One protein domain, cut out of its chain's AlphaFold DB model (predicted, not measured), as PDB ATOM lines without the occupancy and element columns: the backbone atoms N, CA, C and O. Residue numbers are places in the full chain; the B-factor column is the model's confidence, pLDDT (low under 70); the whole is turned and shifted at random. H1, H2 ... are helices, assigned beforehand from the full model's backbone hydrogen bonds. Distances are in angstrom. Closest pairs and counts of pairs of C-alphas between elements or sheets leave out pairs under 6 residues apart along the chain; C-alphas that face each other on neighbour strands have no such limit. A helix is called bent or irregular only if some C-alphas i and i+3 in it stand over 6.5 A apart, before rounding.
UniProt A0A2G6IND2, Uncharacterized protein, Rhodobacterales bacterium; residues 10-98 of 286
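This is residues 10 to 98 of the 286 residues of an uncharacterized protein of Rhodobacterales bacterium (UniProt A0A2G6IND2). Three long helices make a loose, flat zigzag: H1 runs one way, the bent helix H2 comes back, and H3 runs the first way again, with H2 between the other two. H1 meets H2 only near a corner and sticks out with residues 10 to 23, while H2 and H3 fold back past each other at a slant, and residues 91 to 98 at the end of H3 stick out too. The 89 printed residues have three named helices, in the order H1, H2, H3, and no named strand, and the class is all helix. The whole is loose, with a radius of gyration of the C-alphas of 16.8 A, and its C-alphas span 50 by 39 by 17 A.

H1, residues 10 to 26, is followed by a tight link of 3 residues to H2, residues 30 to 62. By its hydrogen bonds H2 was assigned as one helix, but it is bent: C-alphas 43 and 46 are 6.8 A apart. Its arms are H2a, residues 30 to 43, and H2b, residues 46 to 62, and their lines stand at a shallow tilt of 33 degrees, only just short of steep. H1 and H2a are close but not clearly touching, their closest C-alphas being those of Phe 24 and Ala 30, 6.8 A apart. They run opposite ways at a steep tilt of 48 degrees. A tight link of 5 residues leads from H2 to H3, residues 68 to 98. H2b and H3 are close but not clearly touching; their closest C-alphas, those of Leu 48 and Ser 82, are 7.1 A apart. They run opposite ways at a shallow tilt of 26 degrees. H2a and H3 are near each other, with 7 pairs of C-alphas within 10 A. H1 is apart from H2b and from H3. Each O i to N i+4 pair is within hydrogen-bond range in H1, H2b and H3; in H2a 9 of 10 are.

H1 begins at C-alpha 10, (-14.886, -56.679, 1.821), and measures 24.2 A from first to last C-alpha. H2a measures 18.6 A and H2b 24.1 A; H2b ends at C-alpha 62, (7.474, -43.240, 13.877). H3 measures 44.9 A and ends at C-alpha 98, (-0.327, -33.294, -29.118).

The C-alphas of Gly 28 and Ala 65, the two farthest apart, are 50.5 A from each other. The printed part has no cut, and neither of its two links is long. Its mean pLDDT is 81.6; residue 21, residues 24 to 25 and residues 27 to 34 are under 70.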
ATOM      1  N   MET A  10     -16.073 -56.448   2.663       72.00
ATOM      2  CA  MET A  10     -14.886 -56.679   1.821       72.00
ATOM      3  C   MET A  10     -15.200 -57.584   0.626       72.00
ATOM      4  O   MET A  10     -14.730 -57.329  -0.480       72.00
ATOM      5  N   ILE A  11     -16.020 -58.618   0.833       80.12
ATOM      6  CA  ILE A  11     -16.428 -59.548  -0.229       80.12
ATOM      7  C   ILE A  11     -17.344 -58.830  -1.226       80.12
ATOM      8  O   ILE A  11     -17.177 -58.992  -2.430       80.12
ATOM      9  N   LEU A  12     -18.256 -57.984  -0.741       79.19
ATOM     10  CA  LEU A  12     -19.115 -57.157  -1.590       79.19
ATOM     11  C   LEU A  12     -18.320 -56.119  -2.393       79.19
ATOM     12  O   LEU A  12     -18.607 -55.940  -3.573       79.19
ATOM     13  N   LEU A  13     -17.302 -55.479  -1.806       78.38
ATOM     14  CA  LEU A  13     -16.416 -54.556  -2.527       78.38
ATOM     15  C   LEU A  13     -15.586 -55.269  -3.596       78.38
ATOM     16  O   LEU A  13     -15.484 -54.774  -4.717       78.38
ATOM     17  N   LEU A  14     -15.030 -56.439  -3.275       77.94
ATOM     18  CA  LEU A  14     -14.283 -57.247  -4.240       77.94
ATOM     19  C   LEU A  14     -15.184 -57.745  -5.374       77.94
ATOM     20  O   LEU A  14     -14.796 -57.665  -6.537       77.94
ATOM     21  N   ALA A  15     -16.402 -58.191  -5.062       78.94
ATOM     22  CA  ALA A  15     -17.379 -58.615  -6.059       78.94
ATOM     23  C   ALA A  15     -17.840 -57.444  -6.943       78.94
ATOM     24  O   ALA A  15     -17.888 -57.584  -8.162       78.94
ATOM     25  N   ALA A  16     -18.116 -56.272  -6.361       76.81
ATOM     26  CA  ALA A  16     -18.473 -55.071  -7.113       76.81
ATOM     27  C   ALA A  16     -17.322 -54.601  -8.020       76.81
ATOM     28  O   ALA A  16     -17.556 -54.271  -9.182       76.81
ATOM     29  N   GLY A  17     -16.080 -54.637  -7.524       78.31
ATOM     30  CA  GLY A  17     -14.880 -54.344  -8.310       78.31
ATOM     31  C   GLY A  17     -14.669 -55.337  -9.456       78.31
ATOM     32  O   GLY A  17     -14.372 -54.922 -10.575       78.31
ATOM     33  N   ALA A  18     -14.897 -56.630  -9.217       77.12
ATOM     34  CA  ALA A  18     -14.815 -57.667 -10.244       77.12
ATOM     35  C   ALA A  18     -15.904 -57.506 -11.316       77.12
ATOM     36  O   ALA A  18     -15.607 -57.594 -12.505       77.12
ATOM     37  N   VAL A  19     -17.145 -57.205 -10.921       77.25
ATOM     38  CA  VAL A  19     -18.253 -56.948 -11.855       77.25
ATOM     39  C   VAL A  19     -17.987 -55.693 -12.684       77.25
ATOM     40  O   VAL A  19     -18.138 -55.739 -13.902       77.25
ATOM     41  N   LEU A  20     -17.527 -54.601 -12.066       74.94
ATOM     42  CA  LEU A  20     -17.115 -53.394 -12.789       74.94
ATOM     43  C   LEU A  20     -15.967 -53.687 -13.759       74.94
ATOM     44  O   LEU A  20     -16.036 -53.270 -14.911       74.94
ATOM     45  N   GLY A  21     -14.963 -54.454 -13.331       69.94
ATOM     46  CA  GLY A  21     -13.853 -54.883 -14.180       69.94
ATOM     47  C   GLY A  21     -14.312 -55.705 -15.385       69.94
ATOM     48  O   GLY A  21     -13.889 -55.435 -16.504       69.94
ATOM     49  N   VAL A  22     -15.230 -56.655 -15.189       72.94
ATOM     50  CA  VAL A  22     -15.777 -57.519 -16.249       72.94
ATOM     51  C   VAL A  22     -16.679 -56.741 -17.212       72.94
ATOM     52  O   VAL A  22     -16.536 -56.880 -18.428       72.94
ATOM     53  N   VAL A  23     -17.561 -55.875 -16.703       70.69
ATOM     54  CA  VAL A  23     -18.409 -54.988 -17.525       70.69
ATOM     55  C   VAL A  23     -17.550 -54.030 -18.351       70.69
ATOM     56  O   VAL A  23     -17.844 -53.783 -19.522       70.69
ATOM     57  N   PHE A  24     -16.458 -53.533 -17.768       66.25
ATOM     58  CA  PHE A  24     -15.490 -52.693 -18.461       66.25
ATOM     59  C   PHE A  24     -14.730 -53.463 -19.553       66.25
ATOM     60  O   PHE A  24     -14.446 -52.910 -20.613       66.25
ATOM     61  N   TRP A  25     -14.442 -54.749 -19.336       64.81
ATOM     62  CA  TRP A  25     -13.711 -55.594 -20.285       64.81
ATOM     63  C   TRP A  25     -14.562 -56.083 -21.468       64.81
ATOM     64  O   TRP A  25     -14.027 -56.300 -22.556       64.81
ATOM     65  N   LEU A  26     -15.876 -56.242 -21.270       71.25
ATOM     66  CA  LEU A  26     -16.814 -56.788 -22.262       71.25
ATOM     67  C   LEU A  26     -17.375 -55.757 -23.259       71.25
ATOM     68  O   LEU A  26     -17.927 -56.155 -24.284       71.25
ATOM     69  N   ARG A  27     -17.263 -54.445 -23.006       68.69
ATOM     70  CA  ARG A  27     -17.737 -53.427 -23.964       68.69
ATOM     71  C   ARG A  27     -16.785 -53.303 -25.161       68.69
ATOM     72  O   ARG A  27     -15.591 -53.105 -24.984       68.69
ATOM     73  N   GLY A  28     -17.315 -53.358 -26.386       53.41
ATOM     74  CA  GLY A  28     -16.537 -53.288 -27.637       53.41
ATOM     75  C   GLY A  28     -15.681 -52.022 -27.805       53.41
ATOM     76  O   GLY A  28     -14.592 -52.096 -28.367       53.41
ATOM     77  N   ASP A  29     -16.093 -50.897 -27.208       56.81
ATOM     78  CA  ASP A  29     -15.326 -49.637 -27.187       56.81
ATOM     79  C   ASP A  29     -14.106 -49.676 -26.237       56.81
ATOM     80  O   ASP A  29     -13.286 -48.755 -26.187       56.81
ATOM     81  N   ALA A  30     -13.938 -50.764 -25.478       54.66
ATOM     82  CA  ALA A  30     -12.911 -50.905 -24.451       54.66
ATOM     83  C   ALA A  30     -11.501 -51.164 -24.997       54.66
ATOM     84  O   ALA A  30     -10.597 -51.427 -24.211       54.66
ATOM     85  N   VAL A  31     -11.243 -51.131 -26.307       63.16
ATOM     86  CA  VAL A  31      -9.852 -51.210 -26.803       63.16
ATOM     87  C   VAL A  31      -9.084 -49.941 -26.425       63.16
ATOM     88  O   VAL A  31      -7.994 -50.024 -25.861       63.16
ATOM     89  N   ILE A  32      -9.692 -48.771 -26.640       60.97
ATOM     90  CA  ILE A  32      -9.120 -47.480 -26.234       60.97
ATOM     91  C   ILE A  32      -9.170 -47.359 -24.704       60.97
ATOM     92  O   ILE A  32      -8.169 -47.013 -24.078       60.97
ATOM     93  N   GLY A  33     -10.293 -47.758 -24.091       64.88
ATOM     94  CA  GLY A  33     -10.449 -47.789 -22.635       64.88
ATOM     95  C   GLY A  33      -9.401 -48.661 -21.932       64.88
ATOM     96  O   GLY A  33      -8.781 -48.222 -20.976       64.88
ATOM     97  N   ARG A  34      -9.105 -49.869 -22.418       68.81
ATOM     98  CA  ARG A  34      -8.112 -50.754 -21.780       68.81
ATOM     99  C   ARG A  34      -6.709 -50.162 -21.763       68.81
ATOM    100  O   ARG A  34      -6.012 -50.334 -20.769       68.81
ATOM    101  N   ARG A  35      -6.310 -49.453 -22.822       70.75
ATOM    102  CA  ARG A  35      -5.003 -48.789 -22.869       70.75
ATOM    103  C   ARG A  35      -4.943 -47.630 -21.879       70.75
ATOM    104  O   ARG A  35      -4.055 -47.607 -21.044       70.75
ATOM    105  N   VAL A  36      -5.946 -46.751 -21.895       72.06
ATOM    106  CA  VAL A  36      -6.009 -45.590 -20.991       72.06
ATOM    107  C   VAL A  36      -6.060 -46.013 -19.520       72.06
ATOM    108  O   VAL A  36      -5.359 -45.445 -18.690       72.06
ATOM    109  N   TYR A  37      -6.852 -47.032 -19.181       72.56
ATOM    110  CA  TYR A  37      -6.951 -47.518 -17.804       72.56
ATOM    111  C   TYR A  37      -5.722 -48.336 -17.391       72.56
ATOM    112  O   TYR A  37      -5.316 -48.273 -16.234       72.56
ATOM    113  N   GLY A  38      -5.097 -49.067 -18.318       76.94
ATOM    114  CA  GLY A  38      -3.813 -49.726 -18.081       76.94
ATOM    115  C   GLY A  38      -2.706 -48.716 -17.785       76.94
ATOM    116  O   GLY A  38      -2.007 -48.860 -16.782       76.94
ATOM    117  N   ASP A  39      -2.616 -47.661 -18.597       76.44
ATOM    118  CA  ASP A  39      -1.691 -46.545 -18.400       76.44
ATOM    119  C   ASP A  39      -2.001 -45.824 -17.074       76.44
ATOM    120  O   ASP A  39      -1.100 -45.564 -16.287       76.44
ATOM    121  N   PHE A  40      -3.271 -45.590 -16.733       79.06
ATOM    122  CA  PHE A  40      -3.646 -45.038 -15.426       79.06
ATOM    123  C   PHE A  40      -3.172 -45.913 -14.261       79.06
ATOM    124  O   PHE A  40      -2.579 -45.408 -13.307       79.06
ATOM    125  N   ILE A  41      -3.423 -47.221 -14.319       79.50
ATOM    126  CA  ILE A  41      -3.101 -48.133 -13.219       79.50
ATOM    127  C   ILE A  41      -1.589 -48.236 -13.031       79.50
ATOM    128  O   ILE A  41      -1.106 -48.106 -11.909       79.50
ATOM    129  N   TRP A  42      -0.835 -48.453 -14.107       81.62
ATOM    130  CA  TRP A  42       0.600 -48.712 -14.007       81.62
ATOM    131  C   TRP A  42       1.447 -47.446 -13.924       81.62
ATOM    132  O   TRP A  42       2.438 -47.435 -13.197       81.62
ATOM    133  N   LEU A  43       1.066 -46.385 -14.635       75.62
ATOM    134  CA  LEU A  43       1.860 -45.160 -14.729       75.62
ATOM    135  C   LEU A  43       1.512 -44.153 -13.623       75.62
ATOM    136  O   LEU A  43       2.388 -43.404 -13.196       75.62
ATOM    137  N   ALA A  44       0.262 -44.141 -13.143       79.06
ATOM    138  CA  ALA A  44      -0.181 -43.227 -12.091       79.06
ATOM    139  C   ALA A  44      -0.501 -43.952 -10.776       79.06
ATOM    140  O   ALA A  44       0.129 -43.670  -9.766       79.06
ATOM    141  N   LEU A  45      -1.443 -44.898 -10.751       81.75
ATOM    142  CA  LEU A  45      -1.975 -45.445  -9.498       81.75
ATOM    143  C   LEU A  45      -0.958 -46.293  -8.719       81.75
ATOM    144  O   LEU A  45      -0.806 -46.106  -7.515       81.75
ATOM    145  N   ALA A  46      -0.260 -47.216  -9.382       83.88
ATOM    146  CA  ALA A  46       0.691 -48.132  -8.755       83.88
ATOM    147  C   ALA A  46       1.859 -47.415  -8.046       83.88
ATOM    148  O   ALA A  46       2.036 -47.643  -6.847       83.88
ATOM    149  N   PRO A  47       2.633 -46.523  -8.700       85.38
ATOM    150  CA  PRO A  47       3.722 -45.817  -8.022       85.38
ATOM    151  C   PRO A  47       3.206 -44.932  -6.887       85.38
ATOM    152  O   PRO A  47       3.842 -44.813  -5.845       85.38
ATOM    153  N   LEU A  48       2.020 -44.357  -7.053       85.50
ATOM    154  CA  LEU A  48       1.419 -43.444  -6.092       85.50
ATOM    155  C   LEU A  48       0.915 -44.204  -4.849       85.50
ATOM    156  O   LEU A  48       1.153 -43.760  -3.727       85.50
ATOM    157  N   LEU A  49       0.355 -45.407  -5.025       86.06
ATOM    158  CA  LEU A  49       0.061 -46.342  -3.933       86.06
ATOM    159  C   LEU A  49       1.327 -46.804  -3.206       86.06
ATOM    160  O   LEU A  49       1.308 -46.905  -1.983       86.06
ATOM    161  N   VAL A  50       2.423 -47.058  -3.924       88.81
ATOM    162  CA  VAL A  50       3.703 -47.440  -3.306       88.81
ATOM    163  C   VAL A  50       4.270 -46.285  -2.481       88.81
ATOM    164  O   VAL A  50       4.599 -46.483  -1.314       88.81
ATOM    165  N   ILE A  51       4.342 -45.079  -3.050       88.62
ATOM    166  CA  ILE A  51       4.883 -43.891  -2.374       88.62
ATOM    167  C   ILE A  51       4.033 -43.543  -1.151       88.62
ATOM    168  O   ILE A  51       4.569 -43.359  -0.061       88.62
ATOM    169  N   PHE A  52       2.709 -43.482  -1.298       88.25
ATOM    170  CA  PHE A  52       1.817 -43.125  -0.194       88.25
ATOM    171  C   PHE A  52       1.673 -44.243   0.831       88.25
ATOM    172  O   PHE A  52       1.600 -43.960   2.024       88.25
ATOM    173  N   GLY A  53       1.701 -45.503   0.399       88.25
ATOM    174  CA  GLY A  53       1.746 -46.656   1.290       88.25
ATOM    175  C   GLY A  53       3.009 -46.659   2.149       88.25
ATOM    176  O   GLY A  53       2.917 -46.822   3.364       88.25
ATOM    177  N   LEU A  54       4.173 -46.393   1.544       91.44
ATOM    178  CA  LEU A  54       5.432 -46.218   2.272       91.44
ATOM    179  C   LEU A  54       5.370 -45.034   3.234       91.44
ATOM    180  O   LEU A  54       5.755 -45.181   4.390       91.44
ATOM    181  N   LEU A  55       4.857 -43.886   2.789       89.94
ATOM    182  CA  LEU A  55       4.742 -42.691   3.624       89.94
ATOM    183  C   LEU A  55       3.876 -42.963   4.864       89.94
ATOM    184  O   LEU A  55       4.295 -42.688   5.986       89.94
ATOM    185  N   CYS A  56       2.702 -43.570   4.675       88.69
ATOM    186  CA  CYS A  56       1.826 -43.980   5.768       88.69
ATOM    187  C   CYS A  56       2.498 -45.021   6.674       88.69
ATOM    188  O   CYS A  56       2.407 -44.910   7.893       88.69
ATOM    189  N   GLY A  57       3.210 -46.001   6.109       89.00
ATOM    190  CA  GLY A  57       3.953 -46.999   6.883       89.00
ATOM    191  C   GLY A  57       5.043 -46.376   7.760       89.00
ATOM    192  O   GLY A  57       5.153 -46.711   8.938       89.00
ATOM    193  N   ILE A  58       5.796 -45.417   7.217       91.88
ATOM    194  CA  ILE A  58       6.821 -44.659   7.948       91.88
ATOM    195  C   ILE A  58       6.183 -43.840   9.076       91.88
ATOM    196  O   ILE A  58       6.668 -43.874  10.205       91.88
ATOM    197  N   ILE A  59       5.075 -43.145   8.803       89.56
ATOM    198  CA  ILE A  59       4.351 -42.362   9.816       89.56
ATOM    199  C   ILE A  59       3.837 -43.269  10.941       89.56
ATOM    200  O   ILE A  59       3.981 -42.924  12.112       89.56
ATOM    201  N   ALA A  60       3.293 -44.442  10.609       89.44
ATOM    202  CA  ALA A  60       2.810 -45.405  11.598       89.44
ATOM    203  C   ALA A  60       3.942 -45.972  12.469       89.44
ATOM    204  O   ALA A  60       3.753 -46.151  13.672       89.44
ATOM    205  N   LEU A  61       5.116 -46.219  11.880       91.44
ATOM    206  CA  LEU A  61       6.303 -46.683  12.602       91.44
ATOM    207  C   LEU A  61       6.874 -45.610  13.538       91.44
ATOM    208  O   LEU A  61       7.261 -45.925  14.661       91.44
ATOM    209  N   LEU A  62       6.924 -44.352  13.091       92.31
ATOM    210  CA  LEU A  62       7.474 -43.240  13.877       92.31
ATOM    211  C   LEU A  62       6.510 -42.744  14.963       92.31
ATOM    212  O   LEU A  62       6.955 -42.294  16.018       92.31
ATOM    213  N   PHE A  63       5.200 -42.827  14.723       92.12
ATOM    214  CA  PHE A  63       4.168 -42.276  15.603       92.12
ATOM    215  C   PHE A  63       3.022 -43.279  15.843       92.12
ATOM    216  O   PHE A  63       1.889 -43.066  15.398       92.12
ATOM    217  N   PRO A  64       3.271 -44.365  16.595       86.25
ATOM    218  CA  PRO A  64       2.298 -45.444  16.790       86.25
ATOM    219  C   PRO A  64       1.033 -45.025  17.562       86.25
ATOM    220  O   PRO A  64       0.008 -45.692  17.463       86.25
ATOM    221  N   ALA A  65       1.075 -43.913  18.304       91.56
ATOM    222  CA  ALA A  65      -0.050 -43.384  19.083       91.56
ATOM    223  C   ALA A  65      -0.754 -42.178  18.421       91.56
ATOM    224  O   ALA A  65      -1.358 -41.354  19.109       91.56
ATOM    225  N   LEU A  66      -0.662 -42.038  17.093       90.19
ATOM    226  CA  LEU A  66      -1.325 -40.959  16.353       90.19
ATOM    227  C   LEU A  66      -2.859 -40.992  16.529       90.19
ATOM    228  O   LEU A  66      -3.486 -42.018  16.250       90.19
ATOM    229  N   PRO A  67      -3.494 -39.870  16.919       93.12
ATOM    230  CA  PRO A  67      -4.945 -39.760  16.990       93.12
ATOM    231  C   PRO A  67      -5.631 -40.061  15.651       93.12
ATOM    232  O   PRO A  67      -5.208 -39.587  14.594       93.12
ATOM    233  N   ALA A  68      -6.762 -40.769  15.704       89.69
ATOM    234  CA  ALA A  68      -7.557 -41.121  14.524       89.69
ATOM    235  C   ALA A  68      -7.940 -39.929  13.611       89.69
ATOM    236  O   ALA A  68      -7.871 -40.092  12.391       89.69
ATOM    237  N   PRO A  69      -8.273 -38.723  14.124       93.50
ATOM    238  CA  PRO A  69      -8.570 -37.574  13.261       93.50
ATOM    239  C   PRO A  69      -7.388 -37.153  12.377       93.50
ATOM    240  O   PRO A  69      -7.580 -36.729  11.240       93.50
ATOM    241  N   ILE A  70      -6.154 -37.312  12.867       90.88
ATOM    242  CA  ILE A  70      -4.945 -36.965  12.108       90.88
ATOM    243  C   ILE A  70      -4.708 -37.984  10.990       90.88
ATOM    244  O   ILE A  70      -4.343 -37.605   9.875       90.88
ATOM    245  N   TRP A  71      -4.987 -39.265  11.245       88.62
ATOM    246  CA  TRP A  71      -4.973 -40.294  10.202       88.62
ATOM    247  C   TRP A  71      -5.988 -40.005   9.098       88.62
ATOM    248  O   TRP A  71      -5.647 -40.074   7.919       88.62
ATOM    249  N   GLN A  72      -7.209 -39.618   9.466       89.81
ATOM    250  CA  GLN A  72      -8.251 -39.259   8.500       89.81
ATOM    251  C   GLN A  72      -7.846 -38.051   7.651       89.81
ATOM    252  O   GLN A  72      -7.966 -38.105   6.428       89.81
ATOM    253  N   ALA A  73      -7.318 -36.995   8.278       93.00
ATOM    254  CA  ALA A  73      -6.843 -35.810   7.569       93.00
ATOM    255  C   ALA A  73      -5.672 -36.131   6.625       93.00
ATOM    256  O   ALA A  73      -5.666 -35.677   5.483       93.00
ATOM    257  N   THR A  74      -4.721 -36.960   7.068       87.50
ATOM    258  CA  THR A  74      -3.582 -37.405   6.248       87.50
ATOM    259  C   THR A  74      -4.055 -38.191   5.027       87.50
ATOM    260  O   THR A  74      -3.667 -37.873   3.905       87.50
ATOM    261  N   ILE A  75      -4.936 -39.178   5.219       85.88
ATOM    262  CA  ILE A  75      -5.473 -39.990   4.118       85.88
ATOM    263  C   ILE A  75      -6.272 -39.114   3.148       85.88
ATOM    264  O   ILE A  75      -6.068 -39.205   1.939       85.88
ATOM    265  N   ALA A  76      -7.137 -38.231   3.654       89.38
ATOM    266  CA  ALA A  76      -7.899 -37.306   2.819       89.38
ATOM    267  C   ALA A  76      -6.975 -36.382   2.005       89.38
ATOM    268  O   ALA A  76      -7.170 -36.227   0.799       89.38
ATOM    269  N   GLY A  77      -5.935 -35.829   2.634       89.44
ATOM    270  CA  GLY A  77      -4.926 -35.009   1.967       89.44
ATOM    271  C   GLY A  77      -4.184 -35.766   0.864       89.44
ATOM    272  O   GLY A  77      -4.026 -35.237  -0.234       89.44
ATOM    273  N   LEU A  78      -3.803 -37.023   1.111       87.81
ATOM    274  CA  LEU A  78      -3.162 -37.884   0.112       87.81
ATOM    275  C   LEU A  78      -4.094 -38.194  -1.064       87.81
ATOM    276  O   LEU A  78      -3.661 -38.137  -2.210       87.81
ATOM    277  N   VAL A  79      -5.379 -38.465  -0.817       86.31
ATOM    278  CA  VAL A  79      -6.365 -38.698  -1.889       86.31
ATOM    279  C   VAL A  79      -6.569 -37.445  -2.748       86.31
ATOM    280  O   VAL A  79      -6.660 -37.537  -3.971       86.31
ATOM    281  N   VAL A  80      -6.603 -36.257  -2.144       89.94
ATOM    282  CA  VAL A  80      -6.690 -35.007  -2.915       89.94
ATOM    283  C   VAL A  80      -5.400 -34.770  -3.707       89.94
ATOM    284  O   VAL A  80      -5.454 -34.468  -4.903       89.94
ATOM    285  N   ALA A  81      -4.237 -34.951  -3.076       88.00
ATOM    286  CA  ALA A  81      -2.937 -34.790  -3.724       88.00
ATOM    287  C   ALA A  81      -2.739 -35.778  -4.888       88.00
ATOM    288  O   ALA A  81      -2.207 -35.387  -5.930       88.00
ATOM    289  N   SER A  82      -3.209 -37.026  -4.758       83.88
ATOM    290  CA  SER A  82      -3.134 -38.025  -5.832       83.88
ATOM    291  C   SER A  82      -3.924 -37.600  -7.064       83.88
ATOM    292  O   SER A  82      -3.413 -37.712  -8.179       83.88
ATOM    293  N   GLY A  83      -5.132 -37.058  -6.877       84.06
ATOM    294  CA  GLY A  83      -5.970 -36.552  -7.964       84.06
ATOM    295  C   GLY A  83      -5.292 -35.427  -8.751       84.06
ATOM    296  O   GLY A  83      -5.272 -35.445  -9.987       84.06
ATOM    297  N   TRP A  84      -4.665 -34.482  -8.046       89.75
ATOM    298  CA  TRP A  84      -3.912 -33.386  -8.662       89.75
ATOM    299  C   TRP A  84      -2.661 -33.858  -9.401       89.75
ATOM    300  O   TRP A  84      -2.451 -33.456 -10.549       89.75
ATOM    301  N   LEU A  85      -1.858 -34.724  -8.776       85.50
ATOM    302  CA  LEU A  85      -0.639 -35.265  -9.380       85.50
ATOM    303  C   LEU A  85      -0.962 -36.079 -10.635       85.50
ATOM    304  O   LEU A  85      -0.350 -35.875 -11.680       85.50
ATOM    305  N   THR A  86      -1.980 -36.935 -10.560       82.88
ATOM    306  CA  THR A  86      -2.418 -37.755 -11.693       82.88
ATOM    307  C   THR A  86      -2.876 -36.879 -12.860       82.88
ATOM    308  O   THR A  86      -2.459 -37.087 -13.998       82.88
ATOM    309  N   SER A  87      -3.655 -35.830 -12.574       85.56
ATOM    310  CA  SER A  87      -4.074 -34.863 -13.594       85.56
ATOM    311  C   SER A  87      -2.886 -34.111 -14.207       85.56
ATOM    312  O   SER A  87      -2.897 -33.809 -15.398       85.56
ATOM    313  N   ALA A  88      -1.855 -33.795 -13.419       86.00
ATOM    314  CA  ALA A  88      -0.646 -33.141 -13.914       86.00
ATOM    315  C   ALA A  88       0.174 -34.052 -14.838       86.00
ATOM    316  O   ALA A  88       0.626 -33.587 -15.883       86.00
ATOM    317  N   ILE A  89       0.309 -35.336 -14.491       83.25
ATOM    318  CA  ILE A  89       1.006 -36.335 -15.311       83.25
ATOM    319  C   ILE A  89       0.311 -36.493 -16.667       83.25
ATOM    320  O   ILE A  89       0.971 -36.366 -17.697       83.25
ATOM    321  N   PHE A  90      -1.014 -36.690 -16.689       83.31
ATOM    322  CA  PHE A  90      -1.745 -36.826 -17.954       83.31
ATOM    323  C   PHE A  90      -1.651 -35.582 -18.820       83.31
ATOM    324  O   PHE A  90      -1.316 -35.700 -19.991       83.31
ATOM    325  N   ARG A  91      -1.821 -34.385 -18.242       85.44
ATOM    326  CA  ARG A  91      -1.648 -33.137 -19.001       85.44
ATOM    327  C   ARG A  91      -0.274 -33.039 -19.657       85.44
ATOM    328  O   ARG A  91      -0.167 -32.493 -20.747       85.44
ATOM    329  N   HIS A  92       0.773 -33.538 -19.003       84.75
ATOM    330  CA  HIS A  92       2.122 -33.507 -19.561       84.75
ATOM    331  C   HIS A  92       2.304 -34.522 -20.698       84.75
ATOM    332  O   HIS A  92       2.907 -34.199 -21.719       84.75
ATOM    333  N   LEU A  93       1.749 -35.725 -20.539       82.44
ATOM    334  CA  LEU A  93       1.764 -36.764 -21.570       82.44
ATOM    335  C   LEU A  93       0.944 -36.352 -22.796       82.44
ATOM    336  O   LEU A  93       1.426 -36.485 -23.919       82.44
ATOM    337  N   ASP A  94      -0.252 -35.813 -22.584       84.12
ATOM    338  CA  ASP A  94      -1.123 -35.327 -23.651       84.12
ATOM    339  C   ASP A  94      -0.465 -34.154 -24.379       84.12
ATOM    340  O   ASP A  94      -0.397 -34.158 -25.600       84.12
ATOM    341  N   ALA A  95       0.154 -33.212 -23.656       85.25
ATOM    342  CA  ALA A  95       0.884 -32.110 -24.281       85.25
ATOM    343  C   ALA A  95       2.060 -32.581 -25.157       85.25
ATOM    344  O   ALA A  95       2.340 -31.959 -26.183       85.25
ATOM    345  N   ALA A  96       2.760 -33.653 -24.770       83.50
ATOM    346  CA  ALA A  96       3.821 -34.235 -25.592       83.50
ATOM    347  C   ALA A  96       3.251 -34.913 -26.849       83.50
ATOM    348  O   ALA A  96       3.727 -34.660 -27.955       83.50
ATOM    349  N   ARG A  97       2.182 -35.704 -26.696       85.12
ATOM    350  CA  ARG A  97       1.511 -36.392 -27.813       85.12
ATOM    351  C   ARG A  97       0.898 -35.410 -28.805       85.12
ATOM    352  O   ARG A  97       1.092 -35.565 -30.006       85.12
ATOM    353  N   ASP A  98       0.246 -34.366 -28.307       88.75
ATOM    354  CA  ASP A  98      -0.327 -33.294 -29.118       88.75
ATOM    355  C   ASP A  98       0.743 -32.599 -29.963       88.75
ATOM    356  O   ASP A  98       0.487 -32.236 -31.111       88.75
TER     357      ASP A  98